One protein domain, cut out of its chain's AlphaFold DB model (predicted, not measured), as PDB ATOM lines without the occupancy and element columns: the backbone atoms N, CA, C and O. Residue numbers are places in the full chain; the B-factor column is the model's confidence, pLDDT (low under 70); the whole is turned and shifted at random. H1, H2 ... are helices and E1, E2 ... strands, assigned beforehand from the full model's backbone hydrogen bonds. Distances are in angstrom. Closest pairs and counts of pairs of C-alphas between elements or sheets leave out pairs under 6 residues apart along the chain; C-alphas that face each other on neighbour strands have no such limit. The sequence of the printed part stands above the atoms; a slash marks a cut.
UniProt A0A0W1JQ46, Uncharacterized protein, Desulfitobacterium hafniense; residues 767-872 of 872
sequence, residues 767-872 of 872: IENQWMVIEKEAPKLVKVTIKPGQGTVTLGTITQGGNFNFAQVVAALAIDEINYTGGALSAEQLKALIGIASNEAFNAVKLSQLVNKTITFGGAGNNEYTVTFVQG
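Overview. This is residues 767 to 872 of the 872 residues of an uncharacterized protein of Desulfitobacterium hafniense (UniProt A0A0W1JQ46). Picture a twisted sheet of four strands made of two hairpins, E1 with E2 and E3 with E4, with two helices, H2 and H3, packed on one face, and no named helix on the other. H2 crosses over the inner strands, H3 covers the edge strand E3, and the short helix H1 sits off the sheet near the beginning of H2. The 106 printed residues hold E1, E2, H1, H2, H3, E3 and E4 in that order; the sheet runs E1, E2, E4, E3 and is mixed, and the class is mixed, helices and strands. The whole is compact, with a radius of gyration of the C-alphas of 13.0 A and spans of 37 by 25 by 25 A.

Along the chain. Find C-alpha 772 at (-45.405, -48.294, -56.160); there E1 begins, residues 772 to 778, 18.3 A long. E2 follows at residues 781 to 786, 16.3 A. Next come H1, residues 795 to 800, 8.3 A, and H2, residues 806 to 815, 14.7 A, which begins at C-alpha 806 at (-47.457, -52.300, -46.711). H3 takes residues 827 to 838, 16.2 A. E3 is residues 854 to 859, 16.3 A, and E4, residues 863 to 871, runs 26.9 A to C-alpha 871 at (-49.073, -40.060, -58.516).

Arrangement. Look first at the sheet. E1 and E2 are antiparallel, with N 775 and O 783 2.8 A apart; E2 and E4 are parallel, with N 784 and O 868 at 2.7 A; E4 and E3 are antiparallel, with N 855 and O 867 at 2.8 A, each pair within hydrogen-bond range. H2 and H3 lie on the same face, which gives two layers, helices on one face of a sheet. H2, at a height over the sheet of 7.8 A, is over E4 and only just over E2, where 3 of its C-alphas fall; its closest C-alphas to E2 are Ala 814 and Val 782, 5.7 A. H3, at a height of 9.0 A, is over E3, and the C-alphas of Leu 830 and Phe 857 come closest, 6.4 A. With residues 827 to 831 alone H3 touches H2, closest at the C-alphas of Ala 827 and Gln 808, 5.1 A. H1 is not on the sheet and only just touches H2, with 3 pairs of C-alphas within 8 A, the closest those of Thr 799 and Phe 806, 6.3 A. In H1, H2 and H3 every O i to N i+4 pair is within hydrogen-bond range.

Size, cuts and confidence. The C-alphas of Gly 789 and Gly 822 are the two farthest apart, 39.3 A. The printed part has no cut; the links H2 to H3 and H3 to E3 are long. Mean pLDDT of the printed part is 74.6, and residues 799 to 805, 808 to 809, 811 to 828 and 858 to 863 are under 70.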
ATOM      1  N   ILE A 767     -37.552 -48.699 -51.883       72.44
ATOM      2  CA  ILE A 767     -38.172 -49.964 -52.312       72.44
ATOM      3  C   ILE A 767     -38.971 -49.690 -53.578       72.44
ATOM      4  O   ILE A 767     -39.653 -48.672 -53.680       72.44
ATOM      5  N   GLU A 768     -38.944 -50.612 -54.531       72.94
ATOM      6  CA  GLU A 768     -39.769 -50.525 -55.727       72.94
ATOM      7  C   GLU A 768     -40.420 -51.874 -56.042       72.94
ATOM      8  O   GLU A 768     -39.747 -52.894 -56.142       72.94
ATOM      9  N   ASN A 769     -41.742 -51.875 -56.223       70.31
ATOM     10  CA  ASN A 769     -42.508 -53.049 -56.643       70.31
ATOM     11  C   ASN A 769     -43.457 -52.697 -57.800       70.31
ATOM     12  O   ASN A 769     -43.486 -51.559 -58.279       70.31
ATOM     13  N   GLN A 770     -44.247 -53.662 -58.273       70.38
ATOM     14  CA  GLN A 770     -45.196 -53.461 -59.377       70.38
ATOM     15  C   GLN A 770     -46.279 -52.396 -59.119       70.38
ATOM     16  O   GLN A 770     -46.857 -51.866 -60.068       70.38
ATOM     17  N   TRP A 771     -46.558 -52.063 -57.855       79.19
ATOM     18  CA  TRP A 771     -47.618 -51.124 -57.483       79.19
ATOM     19  C   TRP A 771     -47.103 -49.704 -57.245       79.19
ATOM     20  O   TRP A 771     -47.803 -48.736 -57.549       79.19
ATOM     21  N   MET A 772     -45.907 -49.567 -56.672       84.88
ATOM     22  CA  MET A 772     -45.405 -48.294 -56.160       84.88
ATOM     23  C   MET A 772     -43.885 -48.272 -55.963       84.88
ATOM     24  O   MET A 772     -43.217 -49.306 -55.933       84.88
ATOM     25  N   VAL A 773     -43.358 -47.065 -55.773       85.06
ATOM     26  CA  VAL A 773     -42.010 -46.792 -55.269       85.06
ATOM     27  C   VAL A 773     -42.145 -46.185 -53.871       85.06
ATOM     28  O   VAL A 773     -42.876 -45.214 -53.710       85.06
ATOM     29  N   ILE A 774     -41.476 -46.747 -52.867       83.69
ATOM     30  CA  ILE A 774     -41.445 -46.236 -51.491       83.69
ATOM     31  C   ILE A 774     -40.043 -45.695 -51.232       83.69
ATOM     32  O   ILE A 774     -39.085 -46.460 -51.219       83.69
ATOM     33  N   GLU A 775     -39.919 -44.391 -51.030       84.25
ATOM     34  CA  GLU A 775     -38.646 -43.695 -50.886       84.25
ATOM     35  C   GLU A 775     -38.588 -42.942 -49.565       84.25
ATOM     36  O   GLU A 775     -39.507 -42.215 -49.205       84.25
ATOM     37  N   LYS A 776     -37.483 -43.059 -48.846       81.25
ATOM     38  CA  LYS A 776     -37.162 -42.183 -47.731       81.25
ATOM     39  C   LYS A 776     -36.517 -40.913 -48.276       81.25
ATOM     40  O   LYS A 776     -35.347 -40.922 -48.648       81.25
ATOM     41  N   GLU A 777     -37.279 -39.824 -48.324       80.56
ATOM     42  CA  GLU A 777     -36.782 -38.534 -48.822       80.56
ATOM     43  C   GLU A 777     -35.926 -37.801 -47.775       80.56
ATOM     44  O   GLU A 777     -34.993 -37.084 -48.130       80.56
ATOM     45  N   ALA A 778     -36.225 -37.986 -46.484       75.94
ATOM     46  CA  ALA A 778     -35.485 -37.404 -45.364       75.94
ATOM     47  C   ALA A 778     -35.709 -38.234 -44.081       75.94
ATOM     48  O   ALA A 778     -36.592 -39.099 -44.055       75.94
ATOM     49  N   PRO A 779     -34.963 -37.998 -42.984       74.19
ATOM     50  CA  PRO A 779     -35.314 -38.563 -41.684       74.19
ATOM     51  C   PRO A 779     -36.782 -38.262 -41.353       74.19
ATOM     52  O   PRO A 779     -37.201 -37.108 -41.419       74.19
ATOM     53  N   LYS A 780     -37.558 -39.297 -41.004       75.19
ATOM     54  CA  LYS A 780     -38.993 -39.204 -40.669       75.19
ATOM     55  C   LYS A 780     -39.931 -38.823 -41.816       75.19
ATOM     56  O   LYS A 780     -41.119 -38.620 -41.570       75.19
ATOM     57  N   LEU A 781     -39.439 -38.769 -43.055       84.06
ATOM     58  CA  LEU A 781     -40.238 -38.486 -44.246       84.06
ATOM     59  C   LEU A 781     -40.114 -39.623 -45.261       84.06
ATOM     60  O   LEU A 781     -39.042 -39.867 -45.818       84.06
ATOM     61  N   VAL A 782     -41.239 -40.277 -45.531       87.19
ATOM     62  CA  VAL A 782     -41.373 -41.320 -46.549       87.19
ATOM     63  C   VAL A 782     -42.322 -40.838 -47.634       87.19
ATOM     64  O   VAL A 782     -43.370 -40.265 -47.354       87.19
ATOM     65  N   LYS A 783     -41.975 -41.108 -48.881       90.25
ATOM     66  CA  LYS A 783     -42.789 -40.865 -50.058       90.25
ATOM     67  C   LYS A 783     -43.168 -42.180 -50.706       90.25
ATOM     68  O   LYS A 783     -42.332 -43.050 -50.909       90.25
ATOM     69  N   VAL A 784     -44.430 -42.302 -51.074       91.38
ATOM     70  CA  VAL A 784     -44.993 -43.438 -51.790       91.38
ATOM     71  C   VAL A 784     -45.500 -42.941 -53.139       91.38
ATOM     72  O   VAL A 784     -46.517 -42.256 -53.228       91.38
ATOM     73  N   THR A 785     -44.786 -43.284 -54.204       91.19
ATOM     74  CA  THR A 785     -45.144 -42.961 -55.587       91.19
ATOM     75  C   THR A 785     -45.922 -44.125 -56.189       91.19
ATOM     76  O   THR A 785     -45.359 -45.192 -56.419       91.19
ATOM     77  N   ILE A 786     -47.218 -43.948 -56.445       90.81
ATOM     78  CA  ILE A 786     -48.086 -44.993 -57.013       90.81
ATOM     79  C   ILE A 786     -47.876 -45.060 -58.528       90.81
ATOM     80  O   ILE A 786     -48.052 -44.055 -59.211       90.81
ATOM     81  N   LYS A 787     -47.546 -46.241 -59.066       89.06
ATOM     82  CA  LYS A 787     -47.263 -46.416 -60.499       89.06
ATOM     83  C   LYS A 787     -48.522 -46.217 -61.372       89.06
ATOM     84  O   LYS A 787     -49.635 -46.539 -60.932       89.06
ATOM     85  N   PRO A 788     -48.379 -45.742 -62.627       88.00
ATOM     86  CA  PRO A 788     -49.498 -45.585 -63.555       88.00
ATOM     87  C   PRO A 788     -50.325 -46.868 -63.714       88.00
ATOM     88  O   PRO A 788     -49.788 -47.970 -63.804       88.00
ATOM     89  N   GLY A 789     -51.653 -46.731 -63.750       86.12
ATOM     90  CA  GLY A 789     -52.578 -47.859 -63.934       86.12
ATOM     91  C   GLY A 789     -52.856 -48.705 -62.683       86.12
ATOM     92  O   GLY A 789     -53.772 -49.521 -62.713       86.12
ATOM     93  N   GLN A 790     -52.158 -48.480 -61.563       87.75
ATOM     94  CA  GLN A 790     -52.322 -49.269 -60.326       87.75
ATOM     95  C   GLN A 790     -53.382 -48.707 -59.363       87.75
ATOM     96  O   GLN A 790     -53.613 -49.253 -58.286       87.75
ATOM     97  N   GLY A 791     -54.070 -47.626 -59.741       85.00
ATOM     98  CA  GLY A 791     -54.990 -46.904 -58.858       85.00
ATOM     99  C   GLY A 791     -56.146 -47.743 -58.296       85.00
ATOM    100  O   GLY A 791     -56.612 -47.461 -57.195       85.00
ATOM    101  N   THR A 792     -56.596 -48.786 -59.002       87.19
ATOM    102  CA  THR A 792     -57.699 -49.657 -58.555       87.19
ATOM    103  C   THR A 792     -57.273 -50.755 -57.582       87.19
ATOM    104  O   THR A 792     -58.147 -51.403 -57.004       87.19
ATOM    105  N   VAL A 793     -55.968 -50.982 -57.403       86.06
ATOM    106  CA  VAL A 793     -55.434 -51.991 -56.480       86.06
ATOM    107  C   VAL A 793     -55.723 -51.568 -55.046       86.06
ATOM    108  O   VAL A 793     -55.528 -50.407 -54.686       86.06
ATOM    109  N   THR A 794     -56.193 -52.502 -54.219       86.81
ATOM    110  CA  THR A 794     -56.437 -52.242 -52.797       86.81
ATOM    111  C   THR A 794     -55.217 -52.578 -51.944       86.81
ATOM    112  O   THR A 794     -54.479 -53.521 -52.239       86.81
ATOM    113  N   LEU A 795     -55.040 -51.872 -50.826       81.88
ATOM    114  CA  LEU A 795     -54.043 -52.212 -49.809       81.88
ATOM    115  C   LEU A 795     -54.260 -53.616 -49.242       81.88
ATOM    116  O   LEU A 795     -53.294 -54.289 -48.893       81.88
ATOM    117  N   GLY A 796     -55.505 -54.100 -49.214       74.62
ATOM    118  CA  GLY A 796     -55.817 -55.486 -48.884       74.62
ATOM    119  C   GLY A 796     -55.294 -56.469 -49.923       74.62
ATOM    120  O   GLY A 796     -54.810 -57.512 -49.534       74.62
ATOM    121  N   THR A 797     -55.297 -56.145 -51.217       73.75
ATOM    122  CA  THR A 797     -54.680 -57.008 -52.246       73.75
ATOM    123  C   THR A 797     -53.167 -57.090 -52.051       73.75
ATOM    124  O   THR A 797     -52.588 -58.170 -52.111       73.75
ATOM    125  N   ILE A 798     -52.543 -55.952 -51.740       71.62
ATOM    126  CA  ILE A 798     -51.106 -55.860 -51.459       71.62
ATOM    127  C   ILE A 798     -50.751 -56.647 -50.186       71.62
ATOM    128  O   ILE A 798     -49.762 -57.369 -50.172       71.62
ATOM    129  N   THR A 799     -51.595 -56.563 -49.149       65.00
ATOM    130  CA  THR A 799     -51.362 -57.171 -47.824       65.00
ATOM    131  C   THR A 799     -51.827 -58.634 -47.724       65.00
ATOM    132  O   THR A 799     -51.261 -59.414 -46.967       65.00
ATOM    133  N   GLN A 800     -52.853 -59.045 -48.479       52.31
ATOM    134  CA  GLN A 800     -53.428 -60.402 -48.478       52.31
ATOM    135  C   GLN A 800     -52.901 -61.290 -49.616       52.31
ATOM    136  O   GLN A 800     -53.243 -62.469 -49.669       52.31
ATOM    137  N   GLY A 801     -52.016 -60.774 -50.477       49.72
ATOM    138  CA  GLY A 801     -51.240 -61.559 -51.450       49.72
ATOM    139  C   GLY A 801     -50.172 -62.467 -50.822       49.72
ATOM    140  O   GLY A 801     -49.375 -63.063 -51.537       49.72
ATOM    141  N   GLY A 802     -50.142 -62.564 -49.492       52.28
ATOM    142  CA  GLY A 802     -49.378 -63.556 -48.746       52.28
ATOM    143  C   GLY A 802     -47.946 -63.168 -48.398       52.28
ATOM    144  O   GLY A 802     -47.458 -63.733 -47.440       52.28
ATOM    145  N   ASN A 803     -47.300 -62.206 -49.077       54.81
ATOM    146  CA  ASN A 803     -45.834 -62.047 -48.989       54.81
ATOM    147  C   ASN A 803     -45.311 -60.620 -48.670       54.81
ATOM    148  O   ASN A 803     -44.099 -60.419 -48.644       54.81
ATOM    149  N   PHE A 804     -46.170 -59.612 -48.446       59.53
ATOM    150  CA  PHE A 804     -45.746 -58.215 -48.203       59.53
ATOM    151  C   PHE A 804     -46.760 -57.436 -47.340       59.53
ATOM    152  O   PHE A 804     -47.945 -57.424 -47.654       59.53
ATOM    153  N   ASN A 805     -46.320 -56.745 -46.277       68.31
ATOM    154  CA  ASN A 805     -47.186 -55.897 -45.439       68.31
ATOM    155  C   ASN A 805     -46.836 -54.412 -45.601       68.31
ATOM    156  O   ASN A 805     -45.861 -53.912 -45.039       68.31
ATOM    157  N   PHE A 806     -47.684 -53.695 -46.340       72.94
ATOM    158  CA  PHE A 806     -47.457 -52.300 -46.711       72.94
ATOM    159  C   PHE A 806     -47.250 -51.362 -45.508       72.94
ATOM    160  O   PHE A 806     -46.320 -50.559 -45.505       72.94
ATOM    161  N   ALA A 807     -48.092 -51.461 -44.474       70.38
ATOM    162  CA  ALA A 807     -48.042 -50.528 -43.347       70.38
ATOM    163  C   ALA A 807     -46.796 -50.723 -42.472       70.38
ATOM    164  O   ALA A 807     -46.260 -49.750 -41.950       70.38
ATOM    165  N   GLN A 808     -46.329 -51.965 -42.326       67.38
ATOM    166  CA  GLN A 808     -45.108 -52.273 -41.576       67.38
ATOM    167  C   GLN A 808     -43.864 -51.769 -42.306       67.38
ATOM    168  O   GLN A 808     -43.033 -51.101 -41.698       67.38
ATOM    169  N   VAL A 809     -43.790 -52.007 -43.618       67.94
ATOM    170  CA  VAL A 809     -42.679 -51.554 -44.465       67.94
ATOM    171  C   VAL A 809     -42.550 -50.030 -44.423       67.94
ATOM    172  O   VAL A 809     -41.479 -49.500 -44.144       67.94
ATOM    173  N   VAL A 810     -43.655 -49.311 -44.635       71.88
ATOM    174  CA  VAL A 810     -43.650 -47.839 -44.643       71.88
ATOM    175  C   VAL A 810     -43.322 -47.255 -43.267       71.88
ATOM    176  O   VAL A 810     -42.578 -46.277 -43.189       71.88
ATOM    177  N   ALA A 811     -43.834 -47.849 -42.184       66.62
ATOM    178  CA  ALA A 811     -43.508 -47.412 -40.829       66.62
ATOM    179  C   ALA A 811     -42.014 -47.600 -40.520       66.62
ATOM    180  O   ALA A 811     -41.369 -46.661 -40.059       66.62
ATOM    181  N   ALA A 812     -41.444 -48.764 -40.844       63.59
ATOM    182  CA  ALA A 812     -40.031 -49.052 -40.608       63.59
ATOM    183  C   ALA A 812     -39.095 -48.100 -41.371       63.59
ATOM    184  O   ALA A 812     -38.139 -47.578 -40.797       63.59
ATOM    185  N   LEU A 813     -39.415 -47.791 -42.633       66.75
ATOM    186  CA  LEU A 813     -38.676 -46.814 -43.442       66.75
ATOM    187  C   LEU A 813     -38.622 -45.415 -42.801       66.75
ATOM    188  O   LEU A 813     -37.609 -44.721 -42.897       66.75
ATOM    189  N   ALA A 814     -39.709 -44.980 -42.161       63.69
ATOM    190  CA  ALA A 814     -39.774 -43.654 -41.557       63.69
ATOM    191  C   ALA A 814     -38.918 -43.546 -40.281       63.69
ATOM    192  O   ALA A 814     -38.432 -42.456 -39.970       63.69
ATOM    193  N   ILE A 815     -38.730 -44.660 -39.564       59.69
ATOM    194  CA  ILE A 815     -38.258 -44.681 -38.173       59.69
ATOM    195  C   ILE A 815     -36.728 -44.788 -38.039       59.69
ATOM    196  O   ILE A 815     -36.194 -44.319 -37.042       59.69
ATOM    197  N   ASP A 816     -36.000 -45.290 -39.045       55.66
ATOM    198  CA  ASP A 816     -34.519 -45.425 -39.044       55.66
ATOM    199  C   ASP A 816     -33.904 -46.207 -37.862       55.66
ATOM    200  O   ASP A 816     -32.684 -46.252 -37.719       55.66
ATOM    201  N   GLU A 817     -34.717 -46.851 -37.026       46.62
ATOM    202  CA  GLU A 817     -34.271 -47.709 -35.932       46.62
ATOM    203  C   GLU A 817     -34.641 -49.159 -36.244       46.62
ATOM    204  O   GLU A 817     -35.806 -49.547 -36.248       46.62
ATOM    205  N   ILE A 818     -33.615 -49.973 -36.493       37.81
ATOM    206  CA  ILE A 818     -33.732 -51.424 -36.701       37.81
ATOM    207  C   ILE A 818     -33.933 -52.168 -35.355       37.81
ATOM    208  O   ILE A 818     -34.278 -53.343 -35.337       37.81
ATOM    209  N   ASN A 819     -33.817 -51.474 -34.215       35.50
ATOM    210  CA  ASN A 819     -33.947 -52.047 -32.871       35.50
ATOM    211  C   ASN A 819     -35.309 -51.719 -32.234       35.50
ATOM    212  O   ASN A 819     -35.449 -50.760 -31.476       35.50
ATOM    213  N   TYR A 820     -36.312 -52.564 -32.479       38.88
ATOM    214  CA  TYR A 820     -37.663 -52.444 -31.912       38.88
ATOM    215  C   TYR A 820     -37.712 -52.877 -30.429       38.88
ATOM    216  O   TYR A 820     -38.216 -53.939 -30.080       38.88
ATOM    217  N   THR A 821     -37.170 -52.061 -29.519       31.22
ATOM    218  CA  THR A 821     -37.311 -52.262 -28.052       31.22
ATOM    219  C   THR A 821     -37.581 -50.971 -27.268       31.22
ATOM    220  O   THR A 821     -37.437 -50.941 -26.050       31.22
ATOM    221  N   GLY A 822     -38.002 -49.894 -27.935       29.59
ATOM    222  CA  GLY A 822     -38.420 -48.639 -27.305       29.59
ATOM    223  C   GLY A 822     -39.601 -48.050 -28.067       29.59
ATOM    224  O   GLY A 822     -39.701 -48.236 -29.274       29.59
ATOM    225  N   GLY A 823     -40.540 -47.410 -27.370       46.03
ATOM    226  CA  GLY A 823     -41.819 -46.983 -27.938       46.03
ATOM    227  C   GLY A 823     -41.705 -46.212 -29.262       46.03
ATOM    228  O   GLY A 823     -41.314 -45.050 -29.277       46.03
ATOM    229  N   ALA A 824     -42.144 -46.841 -30.353       42.28
ATOM    230  CA  ALA A 824     -42.492 -46.191 -31.608       42.28
ATOM    231  C   ALA A 824     -43.645 -46.964 -32.273       42.28
ATOM    232  O   ALA A 824     -43.520 -48.138 -32.604       42.28
ATOM    233  N   LEU A 825     -44.786 -46.283 -32.406       52.94
ATOM    234  CA  LEU A 825     -45.766 -46.395 -33.492       52.94
ATOM    235  C   LEU A 825     -45.991 -47.793 -34.082       52.94
ATOM    236  O   LEU A 825     -45.194 -48.297 -34.869       52.94
ATOM    237  N   SER A 826     -47.132 -48.408 -33.776       58.34
ATOM    238  CA  SER A 826     -47.502 -49.668 -34.417       58.34
ATOM    239  C   SER A 826     -47.957 -49.420 -35.858       58.34
ATOM    240  O   SER A 826     -48.643 -48.439 -36.148       58.34
ATOM    241  N   ALA A 827     -47.658 -50.352 -36.769       64.50
ATOM    242  CA  ALA A 827     -48.262 -50.382 -38.105       64.50
ATOM    243  C   ALA A 827     -49.799 -50.253 -38.048       64.50
ATOM    244  O   ALA A 827     -50.405 -49.743 -38.982       64.50
ATOM    245  N   GLU A 828     -50.425 -50.646 -36.934       68.44
ATOM    246  CA  GLU A 828     -51.849 -50.443 -36.657       68.44
ATOM    247  C   GLU A 828     -52.268 -48.970 -36.555       68.44
ATOM    248  O   GLU A 828     -53.340 -48.617 -37.039       68.44
ATOM    249  N   GLN A 829     -51.433 -48.083 -36.008       75.38
ATOM    250  CA  GLN A 829     -51.713 -46.643 -36.022       75.38
ATOM    251  C   GLN A 829     -51.683 -46.089 -37.444       75.38
ATOM    252  O   GLN A 829     -52.603 -45.376 -37.840       75.38
ATOM    253  N   LEU A 830     -50.677 -46.459 -38.244       77.38
ATOM    254  CA  LEU A 830     -50.616 -46.045 -39.644       77.38
ATOM    255  C   LEU A 830     -51.789 -46.634 -40.450       77.38
ATOM    256  O   LEU A 830     -52.407 -45.914 -41.229       77.38
ATOM    257  N   LYS A 831     -52.164 -47.902 -40.215       80.75
ATOM    258  CA  LYS A 831     -53.356 -48.531 -40.817       80.75
ATOM    259  C   LYS A 831     -54.635 -47.777 -40.464       80.75
ATOM    260  O   LYS A 831     -55.446 -47.513 -41.351       80.75
ATOM    261  N   ALA A 832     -54.808 -47.419 -39.191       79.19
ATOM    262  CA  ALA A 832     -55.958 -46.656 -38.720       79.19
ATOM    263  C   ALA A 832     -56.004 -45.268 -39.370       79.19
ATOM    264  O   ALA A 832     -57.044 -44.879 -39.895       79.19
ATOM    265  N   LEU A 833     -54.878 -44.553 -39.415       83.00
ATOM    266  CA  LEU A 833     -54.779 -43.232 -40.039       83.00
ATOM    267  C   LEU A 833     -55.011 -43.282 -41.554       83.00
ATOM    268  O   LEU A 833     -55.698 -42.418 -42.087       83.00
ATOM    269  N   ILE A 834     -54.518 -44.315 -42.240       85.44
ATOM    270  CA  ILE A 834     -54.804 -44.582 -43.657       85.44
ATOM    271  C   ILE A 834     -56.297 -44.834 -43.883       85.44
ATOM    272  O   ILE A 834     -56.877 -44.283 -44.826       85.44
ATOM    273  N   GLY A 835     -56.918 -45.644 -43.023       83.50
ATOM    274  CA  GLY A 835     -58.349 -45.924 -43.077       83.50
ATOM    275  C   GLY A 835     -59.190 -44.667 -42.858       83.50
ATOM    276  O   GLY A 835     -60.078 -44.377 -43.653       83.50
ATOM    277  N   ILE A 836     -58.842 -43.858 -41.850       81.31
ATOM    278  CA  ILE A 836     -59.469 -42.556 -41.571       81.31
ATOM    279  C   ILE A 836     -59.302 -41.616 -42.764       81.31
ATOM    280  O   ILE A 836     -60.284 -41.072 -43.263       81.31
ATOM    281  N   ALA A 837     -58.072 -41.455 -43.256       83.12
ATOM    282  CA  ALA A 837     -57.776 -40.566 -44.370       83.12
ATOM    283  C   ALA A 837     -58.562 -40.960 -45.625       83.12
ATOM    284  O   ALA A 837     -58.912 -40.093 -46.421       83.12
ATOM    285  N   SER A 838     -58.844 -42.251 -45.817       83.94
ATOM    286  CA  SER A 838     -59.524 -42.804 -46.998       83.94
ATOM    287  C   SER A 838     -61.016 -43.078 -46.808       83.94
ATOM    288  O   SER A 838     -61.677 -43.393 -47.793       83.94
ATOM    289  N   ASN A 839     -61.538 -42.915 -45.588       84.81
ATOM    290  CA  ASN A 839     -62.904 -43.256 -45.183       84.81
ATOM    291  C   ASN A 839     -63.313 -44.702 -45.535       84.81
ATOM    292  O   ASN A 839     -64.431 -44.958 -45.970       84.81
ATOM    293  N   GLU A 840     -62.384 -45.641 -45.371       85.75
ATOM    294  CA  GLU A 840     -62.546 -47.057 -45.711       85.75
ATOM    295  C   GLU A 840     -61.785 -47.917 -44.693       85.75
ATOM    296  O   GLU A 840     -60.819 -47.469 -44.073       85.75
ATOM    297  N   ALA A 841     -62.171 -49.185 -44.536       83.69
ATOM    298  CA  ALA A 841     -61.332 -50.133 -43.802       83.69
ATOM    299  C   ALA A 841     -59.986 -50.295 -44.531       83.69
ATOM    300  O   ALA A 841     -59.971 -50.381 -45.756       83.69
ATOM    301  N   PHE A 842     -58.866 -50.398 -43.802       84.69
ATOM    302  CA  PHE A 842     -57.512 -50.419 -44.385       84.69
ATOM    303  C   PHE A 842     -57.374 -51.350 -45.604       84.69
ATOM    304  O   PHE A 842     -56.883 -50.935 -46.648       84.69
ATOM    305  N   ASN A 843     -57.889 -52.580 -45.518       83.44
ATOM    306  CA  ASN A 843     -57.810 -53.558 -46.610       83.44
ATOM    307  C   ASN A 843     -58.644 -53.182 -47.855       83.44
ATOM    308  O   ASN A 843     -58.364 -53.666 -48.951       83.44
ATOM    309  N   ALA A 844     -59.663 -52.338 -47.708       87.06
ATOM    310  CA  ALA A 844     -60.519 -51.878 -48.799       87.06
ATOM    311  C   ALA A 844     -59.983 -50.613 -49.496       87.06
ATOM    312  O   ALA A 844     -60.411 -50.312 -50.610       87.06
ATOM    313  N   VAL A 845     -59.026 -49.903 -48.885       90.12
ATOM    314  CA  VAL A 845     -58.447 -48.667 -49.432       90.12
ATOM    315  C   VAL A 845     -57.764 -48.939 -50.771       90.12
ATOM    316  O   VAL A 845     -56.819 -49.724 -50.840       90.12
ATOM    317  N   LYS A 846     -58.209 -48.269 -51.834       92.44
ATOM    318  CA  LYS A 846     -57.569 -48.263 -53.155       92.44
ATOM    319  C   LYS A 846     -56.389 -47.301 -53.178       92.44
ATOM    320  O   LYS A 846     -56.468 -46.219 -52.601       92.44
ATOM    321  N   LEU A 847     -55.334 -47.628 -53.923       89.56
ATOM    322  CA  LEU A 847     -54.175 -46.740 -54.061       89.56
ATOM    323  C   LEU A 847     -54.562 -45.355 -54.596       89.56
ATOM    324  O   LEU A 847     -54.073 -44.349 -54.091       89.56
ATOM    325  N   SER A 848     -55.518 -45.267 -55.529       90.44
ATOM    326  CA  SER A 848     -56.009 -43.976 -56.032       90.44
ATOM    327  C   SER A 848     -56.611 -43.080 -54.944       90.44
ATOM    328  O   SER A 848     -56.636 -41.866 -55.106       90.44
ATOM    329  N   GLN A 849     -57.107 -43.654 -53.840       90.94
ATOM    330  CA  GLN A 849     -57.642 -42.888 -52.711       90.94
ATOM    331  C   GLN A 849     -56.535 -42.289 -51.843       90.94
ATOM    332  O   GLN A 849     -56.838 -41.436 -51.015       90.94
ATOM    333  N   LEU A 850     -55.287 -42.725 -51.999       90.75
ATOM    334  CA  LEU A 850     -54.149 -42.211 -51.245       90.75
ATOM    335  C   LEU A 850     -53.402 -41.118 -51.996       90.75
ATOM    336  O   LEU A 850     -52.759 -40.302 -51.358       90.75
ATOM    337  N   VAL A 851     -53.519 -41.054 -53.322       91.19
ATOM    338  CA  VAL A 851     -52.865 -40.031 -54.146       91.19
ATOM    339  C   VAL A 851     -53.137 -38.622 -53.598       91.19
ATOM    340  O   VAL A 851     -54.280 -38.254 -53.329       91.19
ATOM    341  N   ASN A 852     -52.070 -37.831 -53.459       88.75
ATOM    342  CA  ASN A 852     -52.043 -36.478 -52.894       88.75
ATOM    343  C   ASN A 852     -52.407 -36.384 -51.405       88.75
ATOM    344  O   ASN A 852     -52.709 -35.293 -50.918       88.75
ATOM    345  N   LYS A 853     -52.381 -37.498 -50.665       90.06
ATOM    346  CA  LYS A 853     -52.534 -37.481 -49.210       90.06
ATOM    347  C   LYS A 853     -51.188 -37.446 -48.515       90.06
ATOM    348  O   LYS A 853     -50.222 -38.076 -48.940       90.06
ATOM    349  N   THR A 854     -51.186 -36.750 -47.391       90.88
ATOM    350  CA  THR A 854     -50.099 -36.757 -46.423       90.88
ATOM    351  C   THR A 854     -50.651 -37.323 -45.131       90.88
ATOM    352  O   THR A 854     -51.669 -36.846 -44.629       90.88
ATOM    353  N   ILE A 855     -50.013 -38.369 -44.625       87.62
ATOM    354  CA  ILE A 855     -50.402 -39.040 -43.392       87.62
ATOM    355  C   ILE A 855     -49.283 -38.854 -42.394       87.62
ATOM    356  O   ILE A 855     -48.153 -39.276 -42.628       87.62
ATOM    357  N   THR A 856     -49.633 -38.248 -41.274       83.94
ATOM    358  CA  THR A 856     -48.693 -37.965 -40.210       83.94
ATOM    359  C   THR A 856     -49.027 -38.826 -39.003       83.94
ATOM    360  O   THR A 856     -50.179 -38.887 -38.575       83.94
ATOM    361  N   PHE A 857     -48.037 -39.550 -38.498       76.31
ATOM    362  CA  PHE A 857     -48.179 -40.535 -37.432       76.31
ATOM    363  C   PHE A 857     -46.987 -40.398 -36.482       76.31
ATOM    364  O   PHE A 857     -45.879 -40.115 -36.920       76.31
ATOM    365  N   GLY A 858     -47.201 -40.486 -35.172       69.31
ATOM    366  CA  GLY A 858     -46.199 -39.973 -34.235       69.31
ATOM    367  C   GLY A 858     -46.754 -39.581 -32.879       69.31
ATOM    368  O   GLY A 858     -47.951 -39.343 -32.742       69.31
ATOM    369  N   GLY A 859     -45.873 -39.465 -31.885       58.44
ATOM    370  CA  GLY A 859     -46.142 -38.635 -30.707       58.44
ATOM    371  C   GLY A 859     -45.843 -37.165 -31.028       58.44
ATOM    372  O   GLY A 859     -44.984 -36.888 -31.862       58.44
ATOM    373  N   ALA A 860     -46.529 -36.220 -30.378       49.00
ATOM    374  CA  ALA A 860     -46.338 -34.789 -30.639       49.00
ATOM    375  C   ALA A 860     -44.873 -34.334 -30.429       49.00
ATOM    376  O   ALA A 860     -44.203 -34.781 -29.497       49.00
ATOM    377  N   GLY A 861     -44.388 -33.410 -31.268       57.22
ATOM    378  CA  GLY A 861     -43.033 -32.846 -31.190       57.22
ATOM    379  C   GLY A 861     -42.026 -33.565 -32.095       57.22
ATOM    380  O   GLY A 861     -42.318 -33.854 -33.248       57.22
ATOM    381  N   ASN A 862     -40.826 -33.869 -31.589       51.31
ATOM    382  CA  ASN A 862     -39.746 -34.479 -32.381       51.31
ATOM    383  C   ASN A 862     -40.000 -35.944 -32.799       51.31
ATOM    384  O   ASN A 862     -39.113 -36.529 -33.404       51.31
ATOM    385  N   ASN A 863     -41.160 -36.545 -32.520       63.28
ATOM    386  CA  ASN A 863     -41.470 -37.954 -32.823       63.28
ATOM    387  C   ASN A 863     -42.570 -38.098 -33.887       63.28
ATOM    388  O   ASN A 863     -43.282 -39.103 -33.912       63.28
ATOM    389  N   GLU A 864     -42.721 -37.082 -34.733       74.75
ATOM    390  CA  GLU A 864     -43.697 -37.032 -35.814       74.75
ATOM    391  C   GLU A 864     -43.083 -37.525 -37.136       74.75
ATOM    392  O   GLU A 864     -42.019 -37.063 -37.553       74.75
ATOM    393  N   TYR A 865     -43.754 -38.480 -37.780       81.69
ATOM    394  CA  TYR A 865     -43.339 -39.123 -39.025       81.69
ATOM    395  C   TYR A 865     -44.383 -38.874 -40.101       81.69
ATOM    396  O   TYR A 865     -45.583 -38.927 -39.843       81.69
ATOM    397  N   THR A 866     -43.931 -38.611 -41.319       85.56
ATOM    398  CA  THR A 866     -44.793 -38.203 -42.426       85.56
ATOM    399  C   THR A 866     -44.659 -39.173 -43.591       85.56
ATOM    400  O   THR A 866     -43.554 -39.446 -44.054       85.56
ATOM    401  N   VAL A 867     -45.798 -39.660 -44.088       89.81
ATOM    402  CA  VAL A 867     -45.913 -40.406 -45.345       89.81
ATOM    403  C   VAL A 867     -46.650 -39.552 -46.364       89.81
ATOM    404  O   VAL A 867     -47.810 -39.200 -46.149       89.81
ATOM    405  N   THR A 868     -46.014 -39.236 -47.485       92.31
ATOM    406  CA  THR A 868     -46.654 -38.560 -48.617       92.31
ATOM    407  C   THR A 868     -46.948 -39.559 -49.723       92.31
ATOM    408  O   THR A 868     -46.135 -40.420 -50.038       92.31
ATOM    409  N   PHE A 869     -48.124 -39.459 -50.327       92.81
ATOM    410  CA  PHE A 869     -48.536 -40.310 -51.434       92.81
ATOM    411  C   PHE A 869     -48.671 -39.462 -52.690       92.81
ATOM    412  O   PHE A 869     -49.423 -38.487 -52.710       92.81
ATOM    413  N   VAL A 870     -47.971 -39.835 -53.755       92.00
ATOM    414  CA  VAL A 870     -47.974 -39.092 -55.019       92.00
ATOM    415  C   VAL A 870     -48.332 -39.997 -56.189       92.00
ATOM    416  O   VAL A 870     -48.135 -41.212 -56.149       92.00
ATOM    417  N   GLN A 871     -48.871 -39.388 -57.240       91.00
ATOM    418  CA  GLN A 871     -49.073 -40.060 -58.516       91.00
ATOM    419  C   GLN A 871     -47.732 -40.132 -59.257       91.00
ATOM    420  O   GLN A 871     -47.100 -39.095 -59.464       91.00
ATOM    421  N   GLY A 872     -47.310 -41.344 -59.617       79.50
ATOM    422  CA  GLY A 872     -46.186 -41.600 -60.521       79.50
ATOM    423  C   GLY A 872     -46.602 -41.734 -61.971       79.50
ATOM    424  O   GLY A 872     -47.831 -41.765 -62.245       79.50
TER     425      GLY A 872